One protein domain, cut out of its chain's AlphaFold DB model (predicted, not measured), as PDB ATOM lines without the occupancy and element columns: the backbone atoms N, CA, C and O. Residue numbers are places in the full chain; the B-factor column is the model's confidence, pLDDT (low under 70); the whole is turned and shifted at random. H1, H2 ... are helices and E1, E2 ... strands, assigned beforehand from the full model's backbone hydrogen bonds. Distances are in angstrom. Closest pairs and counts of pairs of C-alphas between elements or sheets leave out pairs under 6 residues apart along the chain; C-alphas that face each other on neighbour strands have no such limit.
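This is residues 85 to 207 of the 211 residues of a protein of Pseudo-nitzschia multistriata (UniProt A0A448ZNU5). One twisted sheet of five strands forms a wall, with helices H1, H2 and H3 covering one face and the other face bare. H1 and H2 lie side by side over it, H3 lies over the E3 edge at a steep tilt to H2, and the short helices H4 and H5 sit near opposite ends of H2. The long axis runs with the strands, from the link after H2 to the link after E3. The printed part has 123 residues, with five named helices and five named strands in the order H1 E1 H2 E2 H3 H4 E3 E4 E5 H5; the sheet is mixed, ordered E3 E2 E1 E4 E5, and the class is mixed, helices and strands. The whole is compact, with a radius of gyration of the C-alphas of 14.0 A, yet elongated in outline, spanning 44 by 28 by 26 A.

H1, residues 85 to 95, begins with C-alpha 85 at (140.303, 140.355, 176.291) and is 15.3 A long from first to last C-alpha. E1, residues 100 to 105, is 16.6 A long. H2, residues 111 to 125, is the longest helix by residues and measures 21.7 A. E2, residues 134 to 141, is 23.5 A long. H3, residues 150 to 158, is 12.2 A long, and H4 is residues 165 to 168. E3, residues 169 to 178, is the longest strand, 29.2 A from C-alpha 169 at (120.197, 124.231, 178.874) to C-alpha 178. E4 is residues 187 to 190 and E5 residues 194 to 197. H5, residues 204 to 207, ends with C-alpha 207 at (133.837, 150.158, 173.659).

In the sheet, E3 and E2 are parallel, with N 138 and O 172 within hydrogen-bond range at 2.8 A. E2 and E1 are parallel, with N 103 and O 137 at 2.8 A. E1 and E4 are antiparallel, with N 104 and O 187 at 2.8 A. E4 and E5 form an antiparallel hairpin, with N 188 and O 196 at 2.9 A. E1, H2, E2 and E2, H3 H4, E3 are strand-helix-strand units, two parallel neighbour strands with helix between, each with a right-handed crossover. H1, H2 and H3 on the same face of the sheet give two layers, helices over a sheet. H1 lies over E4 at a height over the sheet of 10.6 A. H2, at a height of 11.3 A, lies over E2, and only just over E3 with 3 C-alphas; it runs along the strands, at 5 degrees to E2 on the local plane. H3 lies over E3 at a height of 9.0 A; their closest C-alphas, Cys 150 and Val 173, are 6.0 A apart. H2 is the hub, touching four helices. H1 and H2 touch at a shallow tilt of 24 degrees, the same way; their closest C-alphas, Glu 91 and Gly 120, are 4.4 A apart. H2 and H3 only just touch, with 3 pairs of C-alphas within 8 A; the closest are Lys 118 and Leu 157, 5.4 A. H4 only grazes the sheet and only just touches H2, with 3 such pairs, the closest C-alphas being Cys 125 and Ala 165, 5.3 A. H5 is not on the sheet; it touches H2, with the closest C-alphas, Gly 111 and Asp 204, 5.3 A apart. H1, H2 and H3 have every O i to N i+4 pair within hydrogen-bond range; H4 and H5 are too short for such a pair.

The two C-alphas farthest apart, those of Glu 128 and Val 180, are 44.6 A apart. The printed part has no cut and no long link. Mean pLDDT of the printed part is 96.6, and no printed residue is under 70.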
ATOM      1  N   TRP A  85     140.212 141.199 175.104       96.06
ATOM      2  CA  TRP A  85     140.303 140.355 176.291       96.06
ATOM      3  C   TRP A  85     139.006 140.347 177.109       96.06
ATOM      4  O   TRP A  85     138.745 139.355 177.796       96.06
ATOM      5  N   LEU A  86     138.219 141.434 177.101       97.19
ATOM      6  CA  LEU A  86     137.023 141.537 177.937       97.19
ATOM      7  C   LEU A  86     135.910 140.615 177.424       97.19
ATOM      8  O   LEU A  86     135.474 139.786 178.221       97.19
ATOM      9  N   PRO A  87     135.491 140.650 176.142       98.19
ATOM     10  CA  PRO A  87     134.574 139.648 175.597       98.19
ATOM     11  C   PRO A  87     135.010 138.212 175.901       98.19
ATOM     12  O   PRO A  87     134.239 137.455 176.491       98.19
ATOM     13  N   LYS A  88     136.276 137.865 175.625       98.12
ATOM     14  CA  LYS A  88     136.818 136.525 175.904       98.12
ATOM     15  C   LYS A  88     136.692 136.142 177.379       98.12
ATOM     16  O   LYS A  88     136.373 135.008 177.718       98.12
ATOM     17  N   ARG A  89     136.899 137.096 178.286       97.25
ATOM     18  CA  ARG A  89     136.721 136.852 179.715       97.25
ATOM     19  C   ARG A  89     135.268 136.554 180.083       97.25
ATOM     20  O   ARG A  89     135.028 135.715 180.951       97.25
ATOM     21  N   LEU A  90     134.320 137.282 179.503       98.31
ATOM     22  CA  LEU A  90     132.899 137.069 179.777       98.31
ATOM     23  C   LEU A  90     132.444 135.713 179.225       98.31
ATOM     24  O   LEU A  90     131.715 135.008 179.916       98.31
ATOM     25  N   GLU A  91     132.948 135.314 178.053       98.62
ATOM     26  CA  GLU A  91     132.785 133.964 177.499       98.62
ATOM     27  C   GLU A  91     133.267 132.893 178.491       98.62
ATOM     28  O   GLU A  91     132.490 132.026 178.898       98.62
ATOM     29  N   GLU A  92     134.517 133.003 178.959       98.25
ATOM     30  CA  GLU A  92     135.086 132.093 179.961       98.25
ATOM     31  C   GLU A  92     134.237 132.044 181.235       98.25
ATOM     32  O   GLU A  92     134.045 130.975 181.809       98.25
ATOM     33  N   LEU A  93     133.736 133.188 181.706       98.31
ATOM     34  CA  LEU A  93     132.906 133.246 182.905       98.31
ATOM     35  C   LEU A  93     131.582 132.502 182.704       98.31
ATOM     36  O   LEU A  93     131.236 131.673 183.539       98.31
ATOM     37  N   ILE A  94     130.874 132.765 181.603       98.69
ATOM     38  CA  ILE A  94     129.605 132.101 181.276       98.69
ATOM     39  C   ILE A  94     129.819 130.589 181.135       98.69
ATOM     40  O   ILE A  94     129.033 129.816 181.679       98.69
ATOM     41  N   SER A  95     130.909 130.157 180.491       98.25
ATOM     42  CA  SER A  95     131.211 128.733 180.266       98.25
ATOM     43  C   SER A  95     131.407 127.912 181.553       98.25
ATOM     44  O   SER A  95     131.255 126.693 181.544       98.25
ATOM     45  N   LYS A  96     131.698 128.569 182.686       97.31
ATOM     46  CA  LYS A  96     131.878 127.914 183.995       97.31
ATOM     47  C   LYS A  96     130.581 127.466 184.658       97.31
ATOM     48  O   LYS A  96     130.648 126.844 185.709       97.31
ATOM     49  N   THR A  97     129.431 127.810 184.091       98.25
ATOM     50  CA  THR A  97     128.130 127.560 184.718       98.25
ATOM     51  C   THR A  97     127.844 126.072 184.841       98.25
ATOM     52  O   THR A  97     127.837 125.366 183.836       98.25
ATOM     53  N   GLU A  98     127.565 125.600 186.049       96.69
ATOM     54  CA  GLU A  98     127.136 124.225 186.321       96.69
ATOM     55  C   GLU A  98     125.628 124.116 186.581       96.69
ATOM     56  O   GLU A  98     125.032 123.084 186.278       96.69
ATOM     57  N   GLU A  99     124.992 125.165 187.114       97.06
ATOM     58  CA  GLU A  99     123.578 125.131 187.504       97.06
ATOM     59  C   GLU A  99     122.812 126.381 187.046       97.06
ATOM     60  O   GLU A  99     121.773 126.252 186.389       97.06
ATOM     61  N   TRP A 100     123.318 127.586 187.339       97.62
ATOM     62  CA  TRP A 100     122.641 128.850 187.015       97.62
ATOM     63  C   TRP A 100     123.594 129.973 186.604       97.62
ATOM     64  O   TRP A 100     124.548 130.301 187.311       97.62
ATOM     65  N   CYS A 101     123.259 130.626 185.489       98.62
ATOM     66  CA  CYS A 101     123.898 131.841 184.995       98.62
ATOM     67  C   CYS A 101     122.866 132.957 184.848       98.62
ATOM     68  O   CYS A 101     121.934 132.848 184.045       98.62
ATOM     69  N   ASP A 102     123.058 134.041 185.594       98.69
ATOM     70  CA  ASP A 102     122.207 135.223 185.552       98.69
ATOM     71  C   ASP A 102     122.939 136.397 184.937       98.69
ATOM     72  O   ASP A 102     123.938 136.881 185.473       98.69
ATOM     73  N   ILE A 103     122.395 136.887 183.830       98.69
ATOM     74  CA  ILE A 103     122.929 138.013 183.087       98.69
ATOM     75  C   ILE A 103     121.923 139.156 183.116       98.69
ATOM     76  O   ILE A 103     120.810 139.060 182.600       98.69
ATOM     77  N   LEU A 104     122.335 140.281 183.682       98.38
ATOM     78  CA  LEU A 104     121.600 141.535 183.628       98.38
ATOM     79  C   LEU A 104     122.421 142.535 182.829       98.38
ATOM     80  O   LEU A 104     123.615 142.685 183.072       98.38
ATOM     81  N   THR A 105     121.800 143.234 181.886       97.62
ATOM     82  CA  THR A 105     122.441 144.337 181.153       97.62
ATOM     83  C   THR A 105     121.390 145.337 180.668       97.62
ATOM     84  O   THR A 105     120.192 145.061 180.705       97.62
ATOM     85  N   LEU A 106     121.812 146.532 180.248       97.50
ATOM     86  CA  LEU A 106     120.882 147.564 179.782       97.50
ATOM     87  C   LEU A 106     120.193 147.157 178.477       97.50
ATOM     88  O   LEU A 106     118.975 147.223 178.385       97.50
ATOM     89  N   GLY A 107     120.963 146.734 177.482       95.75
ATOM     90  CA  GLY A 107     120.456 146.319 176.179       95.75
ATOM     91  C   GLY A 107     121.227 145.112 175.648       95.75
ATOM     92  O   GLY A 107     122.228 144.726 176.260       95.75
ATOM     93  N   PRO A 108     120.767 144.510 174.541       96.62
ATOM     94  CA  PRO A 108     121.433 143.362 173.937       96.62
ATOM     95  C   PRO A 108     122.917 143.623 173.655       96.62
ATOM     96  O   PRO A 108     123.255 144.747 173.268       96.62
ATOM     97  N   PRO A 109     123.791 142.618 173.854       97.25
ATOM     98  CA  PRO A 109     125.168 142.712 173.401       97.25
ATOM     99  C   PRO A 109     125.235 142.701 171.868       97.25
ATOM    100  O   PRO A 109     124.346 142.159 171.208       97.25
ATOM    101  N   ASP A 110     126.300 143.260 171.303       96.81
ATOM    102  CA  ASP A 110     126.615 143.204 169.872       96.81
ATOM    103  C   ASP A 110     128.096 142.851 169.639       96.81
ATOM    104  O   ASP A 110     128.875 142.699 170.586       96.81
ATOM    105  N   GLY A 111     128.460 142.646 168.367       96.69
ATOM    106  CA  GLY A 111     129.822 142.319 167.937       96.69
ATOM    107  C   GLY A 111     130.464 141.212 168.775       96.69
ATOM    108  O   GLY A 111     129.838 140.189 169.060       96.69
ATOM    109  N   MET A 112     131.695 141.449 169.234       97.62
ATOM    110  CA  MET A 112     132.460 140.454 169.990       97.62
ATOM    111  C   MET A 112     131.815 140.076 171.323       97.62
ATOM    112  O   MET A 112     132.016 138.963 171.804       97.62
ATOM    113  N   PHE A 113     131.023 140.963 171.932       98.12
ATOM    114  CA  PHE A 113     130.312 140.624 173.162       98.12
ATOM    115  C   PHE A 113     129.159 139.651 172.912       98.12
ATOM    116  O   PHE A 113     128.932 138.757 173.729       98.12
ATOM    117  N   LEU A 114     128.436 139.800 171.797       97.81
ATOM    118  CA  LEU A 114     127.400 138.838 171.416       97.81
ATOM    119  C   LEU A 114     128.025 137.478 171.100       97.81
ATOM    120  O   LEU A 114     127.525 136.460 171.576       97.81
ATOM    121  N   ASP A 115     129.138 137.466 170.368       98.12
ATOM    122  CA  ASP A 115     129.866 136.233 170.060       98.12
ATOM    123  C   ASP A 115     130.358 135.539 171.335       98.12
ATOM    124  O   ASP A 115     130.121 134.346 171.513       98.12
ATOM    125  N   ALA A 116     130.919 136.292 172.285       98.38
ATOM    126  CA  ALA A 116     131.321 135.772 173.591       98.38
ATOM    127  C   ALA A 116     130.154 135.136 174.365       98.38
ATOM    128  O   ALA A 116     130.307 134.084 174.989       98.38
ATOM    129  N   PHE A 117     128.964 135.746 174.320       98.44
ATOM    130  CA  PHE A 117     127.776 135.182 174.964       98.44
ATOM    131  C   PHE A 117     127.348 133.881 174.281       98.44
ATOM    132  O   PHE A 117     127.077 132.892 174.964       98.44
ATOM    133  N   LYS A 118     127.318 133.863 172.944       98.44
ATOM    134  CA  LYS A 118     126.979 132.674 172.152       98.44
ATOM    135  C   LYS A 118     127.943 131.526 172.427       98.44
ATOM    136  O   LYS A 118     127.497 130.422 172.720       98.44
ATOM    137  N   ASN A 119     129.245 131.792 172.388       98.56
ATOM    138  CA  ASN A 119     130.287 130.799 172.633       98.56
ATOM    139  C   ASN A 119     130.235 130.271 174.068       98.56
ATOM    140  O   ASN A 119     130.285 129.061 174.280       98.56
ATOM    141  N   GLY A 120     130.049 131.159 175.049       98.38
ATOM    142  CA  GLY A 120     129.919 130.777 176.451       98.38
ATOM    143  C   GLY A 120     128.734 129.841 176.674       98.38
ATOM    144  O   GLY A 120     128.886 128.812 177.322       98.38
ATOM    145  N   ILE A 121     127.569 130.152 176.087       98.44
ATOM    146  CA  ILE A 121     126.372 129.295 176.143       98.44
ATOM    147  C   ILE A 121     126.593 127.985 175.378       98.44
ATOM    148  O   ILE A 121     126.194 126.925 175.857       98.44
ATOM    149  N   LYS A 122     127.247 128.030 174.215       98.38
ATOM    150  CA  LYS A 122     127.573 126.837 173.426       98.38
ATOM    151  C   LYS A 122     128.438 125.855 174.212       98.38
ATOM    152  O   LYS A 122     128.107 124.673 174.246       98.38
ATOM    153  N   ALA A 123     129.451 126.347 174.924       97.69
ATOM    154  CA  ALA A 123     130.307 125.527 175.778       97.69
ATOM    155  C   ALA A 123     129.518 124.792 176.881       97.69
ATOM    156  O   ALA A 123     129.858 123.667 177.239       97.69
ATOM    157  N   LEU A 124     128.421 125.376 177.386       97.62
ATOM    158  CA  LEU A 124     127.536 124.703 178.348       97.62
ATOM    159  C   LEU A 124     126.828 123.490 177.731       97.62
ATOM    160  O   LEU A 124     126.656 122.468 178.394       97.62
ATOM    161  N   CYS A 125     126.432 123.587 176.461       97.00
ATOM    162  CA  CYS A 125     125.797 122.490 175.731       97.00
ATOM    163  C   CYS A 125     126.774 121.349 175.404       97.00
ATOM    164  O   CYS A 125     126.348 120.208 175.239       97.00
ATOM    165  N   GLU A 126     128.069 121.652 175.322       94.88
ATOM    166  CA  GLU A 126     129.135 120.698 174.991       94.88
ATOM    167  C   GLU A 126     129.664 119.933 176.214       94.88
ATOM    168  O   GLU A 126     130.462 119.009 176.065       94.88
ATOM    169  N   LYS A 127     129.193 120.249 177.429       94.56
ATOM    170  CA  LYS A 127     129.579 119.514 178.637       94.56
ATOM    171  C   LYS A 127     129.160 118.046 178.565       94.56
ATOM    172  O   LYS A 127     127.977 117.722 178.388       94.56
ATOM    173  N   GLU A 128     130.131 117.162 178.786       90.69
ATOM    174  CA  GLU A 128     129.934 115.709 178.796       90.69
ATOM    175  C   GLU A 128     128.924 115.296 179.871       90.69
ATOM    176  O   GLU A 128     127.941 114.611 179.584       90.69
ATOM    177  N   PHE A 129     129.115 115.799 181.092       89.31
ATOM    178  CA  PHE A 129     128.280 115.496 182.244       89.31
ATOM    179  C   PHE A 129     127.534 116.736 182.735       89.31
ATOM    180  O   PHE A 129     128.136 117.776 182.991       89.31
ATOM    181  N   ILE A 130     126.218 116.598 182.902       89.69
ATOM    182  CA  ILE A 130     125.374 117.559 183.610       89.69
ATOM    183  C   ILE A 130     124.459 116.787 184.559       89.69
ATOM    184  O   ILE A 130     123.902 115.755 184.186       89.69
ATOM    185  N   LEU A 131     124.302 117.276 185.788       86.75
ATOM    186  CA  LEU A 131     123.362 116.689 186.749       86.75
ATOM    187  C   LEU A 131     121.922 117.080 186.418       86.75
ATOM    188  O   LEU A 131     121.010 116.265 186.495       86.75
ATOM    189  N   ASN A 132     121.734 118.343 186.039       91.81
ATOM    190  CA  ASN A 132     120.460 118.939 185.669       91.81
ATOM    191  C   ASN A 132     120.668 119.876 184.477       91.81
ATOM    192  O   ASN A 132     121.787 120.299 184.194       91.81
ATOM    193  N   ARG A 133     119.573 120.249 183.805       96.12
ATOM    194  CA  ARG A 133     119.617 121.304 182.783       96.12
ATOM    195  C   ARG A 133     120.107 122.613 183.395       96.12
ATOM    196  O   ARG A 133     119.461 123.127 184.309       96.12
ATOM    197  N   ILE A 134     121.166 123.169 182.821       98.12
ATOM    198  CA  ILE A 134     121.747 124.447 183.234       98.12
ATOM    199  C   ILE A 134     120.765 125.569 182.901       98.12
ATOM    200  O   ILE A 134     120.265 125.662 181.778       98.12
ATOM    201  N   VAL A 135     120.463 126.434 183.862       98.56
ATOM    202  CA  VAL A 135     119.533 127.551 183.674       98.56
ATOM    203  C   VAL A 135     120.314 128.814 183.332       98.56
ATOM    204  O   VAL A 135     121.137 129.274 184.113       98.56
ATOM    205  N   VAL A 136     120.019 129.419 182.185       98.69
ATOM    206  CA  VAL A 136     120.584 130.711 181.780       98.69
ATOM    207  C   VAL A 136     119.452 131.727 181.712       98.69
ATOM    208  O   VAL A 136     118.496 131.541 180.957       98.69
ATOM    209  N   ARG A 137     119.534 132.800 182.501       98.81
ATOM    210  CA  ARG A 137     118.554 133.894 182.510       98.81
ATOM    211  C   ARG A 137     119.230 135.177 182.067       98.81
ATOM    212  O   ARG A 137     120.224 135.588 182.650       98.81
ATOM    213  N   ILE A 138     118.667 135.831 181.061       98.69
ATOM    214  CA  ILE A 138     119.154 137.108 180.546       98.69
ATOM    215  C   ILE A 138     118.023 138.126 180.651       98.69
ATOM    216  O   ILE A 138     116.940 137.915 180.103       98.69
ATOM    217  N   MET A 139     118.258 139.238 181.347       98.50
ATOM    218  CA  MET A 139     117.278 140.313 181.473       98.50
ATOM    219  C   MET A 139     117.851 141.666 181.051       98.50
ATOM    220  O   MET A 139     118.857 142.150 181.577       98.50
ATOM    221  N   PHE A 140     117.144 142.299 180.119       98.38
ATOM    222  CA  PHE A 140     117.459 143.612 179.571       98.38
ATOM    223  C   PHE A 140     116.632 144.729 180.212       98.38
ATOM    224  O   PHE A 140     115.537 144.504 180.738       98.38
ATOM    225  N   GLY A 141     117.120 145.962 180.122       97.75
ATOM    226  CA  GLY A 141     116.283 147.145 180.272       97.75
ATOM    227  C   GLY A 141     115.392 147.328 179.044       97.75
ATOM    228  O   GLY A 141     115.839 147.201 177.909       97.75
ATOM    229  N   ASN A 142     114.114 147.631 179.256       96.25
ATOM    230  CA  ASN A 142     113.208 148.010 178.176       96.25
ATOM    231  C   ASN A 142     113.079 149.542 178.167       96.25
ATOM    232  O   ASN A 142     112.271 150.099 178.904       96.25
ATOM    233  N   ILE A 143     113.940 150.235 177.419       95.19
ATOM    234  CA  ILE A 143     114.012 151.705 177.418       95.19
ATOM    235  C   ILE A 143     112.821 152.280 176.638       95.19
ATOM    236  O   ILE A 143     112.396 151.740 175.616       95.19
ATOM    237  N   VAL A 144     112.271 153.406 177.104       94.62
ATOM    238  CA  VAL A 144     111.181 154.095 176.397       94.62
ATOM    239  C   VAL A 144     111.633 154.491 174.987       94.62
ATOM    240  O   VAL A 144     112.632 155.184 174.824       94.62
ATOM    241  N   GLY A 145     110.891 154.045 173.971       93.50
ATOM    242  CA  GLY A 145     111.210 154.290 172.561       93.50
ATOM    243  C   GLY A 145     112.264 153.350 171.962       93.50
ATOM    244  O   GLY A 145     112.518 153.436 170.767       93.50
ATOM    245  N   GLN A 146     112.844 152.438 172.749       93.25
ATOM    246  CA  GLN A 146     113.822 151.447 172.282       93.25
ATOM    247  C   GLN A 146     113.498 150.053 172.855       93.25
ATOM    248  O   GLN A 146     114.220 149.549 173.721       93.25
ATOM    249  N   PRO A 147     112.382 149.428 172.432       92.31
ATOM    250  CA  PRO A 147     111.987 148.124 172.944       92.31
ATOM    251  C   PRO A 147     112.945 147.013 172.502       92.31
ATOM    252  O   PRO A 147     113.401 146.977 171.359       92.31
ATOM    253  N   VAL A 148     113.202 146.059 173.399       96.06
ATOM    254  CA  VAL A 148     114.066 144.903 173.117       96.06
ATOM    255  C   VAL A 148     113.249 143.746 172.543       96.06
ATOM    256  O   VAL A 148     112.356 143.213 173.206       96.06
ATOM    257  N   ASN A 149     113.595 143.306 171.331       96.56
ATOM    258  CA  ASN A 149     113.001 142.126 170.701       96.56
ATOM    259  C   ASN A 149     113.636 140.834 171.249       96.56
ATOM    260  O   ASN A 149     114.595 140.312 170.684       96.56
ATOM    261  N   CYS A 150     113.096 140.320 172.356       97.81
ATOM    262  CA  CYS A 150     113.637 139.139 173.039       97.81
ATOM    263  C   CYS A 150     113.589 137.875 172.165       97.81
ATOM    264  O   CYS A 150     114.516 137.076 172.223       97.81
ATOM    265  N   THR A 151     112.568 137.713 171.315       97.75
ATOM    266  CA  THR A 151     112.459 136.566 170.395       97.75
ATOM    267  C   THR A 151     113.612 136.532 169.401       97.75
ATOM    268  O   THR A 151     114.207 135.478 169.192       97.75
ATOM    269  N   LYS A 152     113.971 137.689 168.826       97.00
ATOM    270  CA  LYS A 152     115.132 137.788 167.936       97.00
ATOM    271  C   LYS A 152     116.426 137.453 168.678       97.00
ATOM    272  O   LYS A 152     117.219 136.677 168.169       97.00
ATOM    273  N   ILE A 153     116.603 137.976 169.893       97.31
ATOM    274  CA  ILE A 153     117.797 137.680 170.696       97.31
ATOM    275  C   ILE A 153     117.899 136.191 171.029       97.31
ATOM    276  O   ILE A 153     118.977 135.623 170.909       97.31
ATOM    277  N   ILE A 154     116.793 135.533 171.396       97.88
ATOM    278  CA  ILE A 154     116.781 134.077 171.592       97.88
ATOM    279  C   ILE A 154     117.227 133.379 170.308       97.88
ATOM    280  O   ILE A 154     118.128 132.550 170.373       97.88
ATOM    281  N   ALA A 155     116.646 133.734 169.157       97.06
ATOM    282  CA  ALA A 155     117.010 133.140 167.873       97.06
ATOM    283  C   ALA A 155     118.506 133.314 167.557       97.06
ATOM    284  O   ALA A 155     119.159 132.347 167.176       97.06
ATOM    285  N   ASP A 156     119.060 134.509 167.781       96.75
ATOM    286  CA  ASP A 156     120.477 134.809 167.549       96.75
ATOM    287  C   ASP A 156     121.399 134.020 168.501       96.75
ATOM    288  O   ASP A 156     122.441 133.516 168.074       96.75
ATOM    289  N   LEU A 157     121.009 133.867 169.774       97.12
ATOM    290  CA  LEU A 157     121.773 133.124 170.783       97.12
ATOM    291  C   LEU A 157     121.773 131.611 170.535       97.12
ATOM    292  O   LEU A 157     122.775 130.955 170.810       97.12
ATOM    293  N   VAL A 158     120.666 131.053 170.033       96.00
ATOM    294  CA  VAL A 158     120.525 129.597 169.852       96.00
ATOM    295  C   VAL A 158     120.917 129.098 168.463       96.00
ATOM    296  O   VAL A 158     121.035 127.891 168.275       96.00
ATOM    297  N   LYS A 159     121.126 130.004 167.498       95.62
ATOM    298  CA  LYS A 159     121.327 129.685 166.075       95.62
ATOM    299  C   LYS A 159     122.385 128.607 165.813       95.62
ATOM    300  O   LYS A 159     122.171 127.755 164.959       95.62
ATOM    301  N   ASP A 160     123.498 128.662 166.542       95.12
ATOM    302  CA  ASP A 160     124.681 127.819 166.311       95.12
ATOM    303  C   ASP A 160     124.899 126.783 167.434       95.12
ATOM    304  O   ASP A 160     125.990 126.224 167.583       95.12
ATOM    305  N   LEU A 161     123.872 126.550 168.260       96.69
ATOM    306  CA  LEU A 161     123.908 125.540 169.314       96.69
ATOM    307  C   LEU A 161     123.701 124.130 168.737       96.69
ATOM    308  O   LEU A 161     123.024 123.971 167.718       96.69
ATOM    309  N   PRO A 162     124.254 123.082 169.379       94.75
ATOM    310  CA  PRO A 162     124.060 121.715 168.914       94.75
ATOM    311  C   PRO A 162     122.576 121.296 169.001       94.75
ATOM    312  O   PRO A 162     121.846 121.807 169.853       94.75
ATOM    313  N   PRO A 163     122.111 120.333 168.178       92.12
ATOM    314  CA  PRO A 163     120.697 119.934 168.135       92.12
ATOM    315  C   PRO A 163     120.110 119.492 169.486       92.12
ATOM    316  O   PRO A 163     118.927 119.694 169.744       92.12
ATOM    317  N   ASN A 164     120.937 118.924 170.367       92.19
ATOM    318  CA  ASN A 164     120.560 118.482 171.712       92.19
ATOM    319  C   ASN A 164     120.702 119.577 172.789       92.19
ATOM    320  O   ASN A 164     120.600 119.286 173.979       92.19
ATOM    321  N   ALA A 165     120.934 120.842 172.418       95.50
ATOM    322  CA  ALA A 165     121.083 121.940 173.376       95.50
ATOM    323  C   ALA A 165     119.878 122.066 174.321       95.50
ATOM    324  O   ALA A 165     120.039 122.368 175.504       95.50
ATOM    325  N   GLY A 166     118.672 121.765 173.830       93.75
ATOM    326  CA  GLY A 166     117.453 121.737 174.637       93.75
ATOM    327  C   GLY A 166     117.508 120.758 175.813       93.75
ATOM    328  O   GLY A 166     116.893 121.032 176.838       93.75
ATOM    329  N   ASP A 167     118.286 119.680 175.730       94.38
ATOM    330  CA  ASP A 167     118.462 118.716 176.824       94.38
ATOM    331  C   ASP A 167     119.505 119.178 177.843       94.38
ATOM    332  O   ASP A 167     119.554 118.673 178.964       94.38
ATOM    333  N   LYS A 168     120.329 120.162 177.464       96.62
ATOM    334  CA  LYS A 168     121.455 120.656 178.256       96.62
ATOM    335  C   LYS A 168     121.146 121.956 178.985       96.62
ATOM    336  O   LYS A 168     121.508 122.099 180.151       96.62
ATOM    337  N   ILE A 169     120.436 122.883 178.340       97.81
ATOM    338  CA  ILE A 169     120.197 124.231 178.874       97.81
ATOM    339  C   ILE A 169     118.713 124.609 178.908       97.81
ATOM    340  O   ILE A 169     117.906 124.119 178.119       97.81
ATOM    341  N   LYS A 170     118.339 125.518 179.811       98.06
ATOM    342  CA  LYS A 170     117.073 126.269 179.833       98.06
ATOM    343  C   LYS A 170     117.397 127.753 179.696       98.06
ATOM    344  O   LYS A 170     117.862 128.359 180.657       98.06
ATOM    345  N   LEU A 171     117.144 128.328 178.521       98.25
ATOM    346  CA  LEU A 171     117.400 129.740 178.243       98.25
ATOM    347  C   LEU A 171     116.131 130.578 178.440       98.25
ATOM    348  O   LEU A 171     115.106 130.323 177.811       98.25
ATOM    349  N   TRP A 172     116.228 131.609 179.274       98.44
ATOM    350  CA  TRP A 172     115.190 132.613 179.489       98.44
ATOM    351  C   TRP A 172     115.727 133.977 179.089       98.44
ATOM    352  O   TRP A 172     116.776 134.394 179.574       98.44
ATOM    353  N   VAL A 173     114.996 134.692 178.238       98.56
ATOM    354  CA  VAL A 173     115.351 136.054 177.837       98.56
ATOM    355  C   VAL A 173     114.151 136.958 178.055       98.56
ATOM    356  O   VAL A 173     113.066 136.695 177.537       98.56
ATOM    357  N   GLY A 174     114.348 138.023 178.824       98.25
ATOM    358  CA  GLY A 174     113.312 138.999 179.131       98.25
ATOM    359  C   GLY A 174     113.814 140.430 179.022       98.25
ATOM    360  O   GLY A 174     115.012 140.706 179.030       98.25
ATOM    361  N   SER A 175     112.877 141.369 178.956       97.69
ATOM    362  CA  SER A 175     113.162 142.791 179.110       97.69
ATOM    363  C   SER A 175     112.171 143.407 180.089       97.69
ATOM    364  O   SER A 175     110.984 143.077 180.082       97.69
ATOM    365  N   TRP A 176     112.662 144.272 180.975       96.62
ATOM    366  CA  TRP A 176     111.876 144.792 182.091       96.62
ATOM    367  C   TRP A 176     111.844 146.320 182.122       96.62
ATOM    368  O   TRP A 176     112.858 146.996 181.910       96.62
ATOM    369  N   ARG A 177     110.658 146.863 182.418       96.38
ATOM    370  CA  ARG A 177     110.391 148.292 182.633       96.38
ATOM    371  C   ARG A 177     109.181 148.478 183.542       96.38
ATOM    372  O   ARG A 177     108.192 147.760 183.417       96.38
ATOM    373  N   LYS A 178     109.217 149.532 184.358       96.44
ATOM    374  CA  LYS A 178     108.068 150.108 185.066       96.44
ATOM    375  C   LYS A 178     108.041 151.627 184.855       96.44
ATOM    376  O   LYS A 178     108.871 152.349 185.389       96.44
ATOM    377  N   GLY A 179     107.086 152.139 184.075       94.00
ATOM    378  CA  GLY A 179     107.017 153.572 183.753       94.00
ATOM    379  C   GLY A 179     108.277 154.064 183.028       94.00
ATOM    380  O   GLY A 179     108.567 153.599 181.927       94.00
ATOM    381  N   VAL A 180     109.018 154.984 183.656       94.50
ATOM    382  CA  VAL A 180     110.301 155.535 183.165       94.50
ATOM    383  C   VAL A 180     111.527 154.940 183.878       94.50
ATOM    384  O   VAL A 180     112.612 155.502 183.802       94.50
ATOM    385  N   THR A 181     111.366 153.821 184.592       96.56
ATOM    386  CA  THR A 181     112.480 153.046 185.159       96.56
ATOM    387  C   THR A 181     112.571 151.671 184.501       96.56
ATOM    388  O   THR A 181     111.558 151.070 184.142       96.56
ATOM    389  N   TRP A 182     113.789 151.176 184.314       97.69
ATOM    390  CA  TRP A 182     114.111 149.916 183.646       97.69
ATOM    391  C   TRP A 182     115.360 149.303 184.280       97.69
ATOM    392  O   TRP A 182     116.063 149.963 185.048       97.69
ATOM    393  N   ASN A 183     115.652 148.038 183.962       97.12
ATOM    394  CA  ASN A 183     116.908 147.428 184.389       97.12
ATOM    395  C   ASN A 183     118.097 148.182 183.768       97.12
ATOM    396  O   ASN A 183     118.166 148.348 182.553       97.12
ATOM    397  N   HIS A 184     119.043 148.612 184.601       97.19
ATOM    398  CA  HIS A 184     120.285 149.260 184.162       97.19
ATOM    399  C   HIS A 184     121.535 148.613 184.782       97.19
ATOM    400  O   HIS A 184     122.659 149.071 184.554       97.19
ATOM    401  N   SER A 185     121.363 147.542 185.559       97.44
ATOM    402  CA  SER A 185     122.490 146.792 186.113       97.44
ATOM    403  C   SER A 185     123.302 146.125 184.998       97.44
ATOM    404  O   SER A 185     122.780 145.898 183.905       97.44
ATOM    405  N   LYS A 186     124.584 145.855 185.263       98.12
ATOM    406  CA  LYS A 186     125.418 144.959 184.454       98.12
ATOM    407  C   LYS A 186     126.008 143.905 185.377       98.12
ATOM    408  O   LYS A 186     126.869 144.222 186.197       98.12
ATOM    409  N   ILE A 187     125.464 142.700 185.311       98.38
ATOM    410  CA  ILE A 187     125.785 141.585 186.204       98.38
ATOM    411  C   ILE A 187     125.901 140.324 185.355       98.38
ATOM    412  O   ILE A 187     125.045 140.087 184.512       98.38
ATOM    413  N   ILE A 188     126.938 139.528 185.599       98.62
ATOM    414  CA  ILE A 188     127.012 138.119 185.212       98.62
ATOM    415  C   ILE A 188     127.333 137.348 186.490       98.62
ATOM    416  O   ILE A 188     128.448 137.444 187.009       98.62
ATOM    417  N   ALA A 189     126.343 136.645 187.029       98.31
ATOM    418  CA  ALA A 189     126.477 135.832 188.231       98.31
ATOM    419  C   ALA A 189     126.376 134.349 187.862       98.31
ATOM    420  O   ALA A 189     125.451 133.951 187.160       98.31
ATOM    421  N   VAL A 190     127.329 133.545 188.330       98.44
ATOM    422  CA  VAL A 190     127.446 132.123 187.984       98.44
ATOM    423  C   VAL A 190     127.500 131.294 189.259       98.44
ATOM    424  O   VAL A 190     128.408 131.469 190.079       98.44
ATOM    425  N   ASP A 191     126.509 130.417 189.429       96.94
ATOM    426  CA  ASP A 191     126.382 129.413 190.497       96.94
ATOM    427  C   ASP A 191     126.511 129.952 191.935       96.94
ATOM    428  O   ASP A 191     126.861 129.214 192.853       96.94
ATOM    429  N   GLY A 192     126.309 131.259 192.146       91.88
ATOM    430  CA  GLY A 192     126.594 131.925 193.425       91.88
ATOM    431  C   GLY A 192     128.084 131.948 193.812       91.88
ATOM    432  O   GLY A 192     128.419 132.314 194.936       91.88
ATOM    433  N   LYS A 193     128.983 131.562 192.896       95.38
ATOM    434  CA  LYS A 193     130.434 131.424 193.119       95.38
ATOM    435  C   LYS A 193     131.236 132.527 192.448       95.38
ATOM    436  O   LYS A 193     132.259 132.960 192.978       95.38
ATOM    437  N   TYR A 194     130.787 132.972 191.278       97.38
ATOM    438  CA  TYR A 194     131.464 134.000 190.502       97.38
ATOM    439  C   TYR A 194     130.513 135.147 190.194       97.38
ATOM    440  O   TYR A 194     129.342 134.939 189.884       97.38
ATOM    441  N   LEU A 195     131.053 136.359 190.254       97.06
ATOM    442  CA  LEU A 195     130.340 137.583 189.940       97.06
ATOM    443  C   LEU A 195     131.248 138.478 189.103       97.06
ATOM    444  O   LEU A 195     132.357 138.811 189.519       97.06
ATOM    445  N   TRP A 196     130.749 138.896 187.948       98.12
ATOM    446  CA  TRP A 196     131.257 140.057 187.232       98.12
ATOM    447  C   TRP A 196     130.197 141.152 187.275       98.12
ATOM    448  O   TRP A 196     129.026 140.906 186.988       98.12
ATOM    449  N   THR A 197     130.589 142.362 187.665       97.81
ATOM    450  CA  THR A 197     129.691 143.517 187.684       97.81
ATOM    451  C   THR A 197     130.463 144.823 187.523       97.81
ATOM    452  O   THR A 197     131.648 144.896 187.848       97.81
ATOM    453  N   GLY A 198     129.795 145.856 187.011       96.62
ATOM    454  CA  GLY A 198     130.378 147.177 186.808       96.62
ATOM    455  C   GLY A 198     129.486 148.096 185.973       96.62
ATOM    456  O   GLY A 198     128.271 147.914 185.888       96.62
ATOM    457  N   GLY A 199     130.101 149.105 185.350       96.31
ATOM    458  CA  GLY A 199     129.414 150.103 184.517       96.31
ATOM    459  C   GLY A 199     129.396 149.808 183.011       96.31
ATOM    460  O   GLY A 199     128.732 150.522 182.264       96.31
ATOM    461  N   HIS A 200     130.100 148.772 182.555       96.75
ATOM    462  CA  HIS A 200     130.346 148.510 181.135       96.75
ATOM    463  C   HIS A 200     129.121 147.882 180.451       96.75
ATOM    464  O   HIS A 200     128.732 146.768 180.795       96.75
ATOM    465  N   ASN A 201     128.501 148.571 179.482       96.19
ATOM    466  CA  ASN A 201     127.510 147.923 178.609       96.19
ATOM    467  C   ASN A 201     128.222 147.032 177.589       96.19
ATOM    468  O   ASN A 201     129.357 147.295 177.216       96.19
ATOM    469  N   PHE A 202     127.558 146.008 177.080       97.19
ATOM    470  CA  PHE A 202     128.173 145.060 176.151       97.19
ATOM    471  C   PHE A 202     128.061 145.517 174.688       97.19
ATOM    472  O   PHE A 202     127.580 144.780 173.839       97.19
ATOM    473  N   TRP A 203     128.454 146.768 174.424       96.62
ATOM    474  CA  TRP A 203     128.307 147.433 173.125       96.62
ATOM    475  C   TRP A 203     129.657 147.585 172.415       96.62
ATOM    476  O   TRP A 203     130.370 148.566 172.617       96.62
ATOM    477  N   ASP A 204     130.007 146.620 171.578       95.56
ATOM    478  CA  ASP A 204     131.230 146.527 170.779       95.56
ATOM    479  C   ASP A 204     131.540 147.845 170.056       95.56
ATOM    480  O   ASP A 204     132.626 148.395 170.225       95.56
ATOM    481  N   ARG A 205     130.559 148.456 169.379       92.81
ATOM    482  CA  ARG A 205     130.772 149.738 168.685       92.81
ATOM    483  C   ARG A 205     131.174 150.889 169.615       92.81
ATOM    484  O   ARG A 205     131.858 151.810 169.185       92.81
ATOM    485  N   HIS A 206     130.715 150.880 170.864       92.50
ATOM    486  CA  HIS A 206     131.001 151.954 171.818       92.50
ATOM    487  C   HIS A 206     132.304 151.745 172.586       92.50
ATOM    488  O   HIS A 206     132.893 152.731 173.021       92.50
ATOM    489  N   TYR A 207     132.713 150.492 172.787       93.81
ATOM    490  CA  TYR A 207     133.837 150.158 173.659       93.81
ATOM    491  C   TYR A 207     135.044 149.572 172.927       93.81
ATOM    492  O   TYR A 207     136.147 149.723 173.427       93.81
TER     493      TYR A 207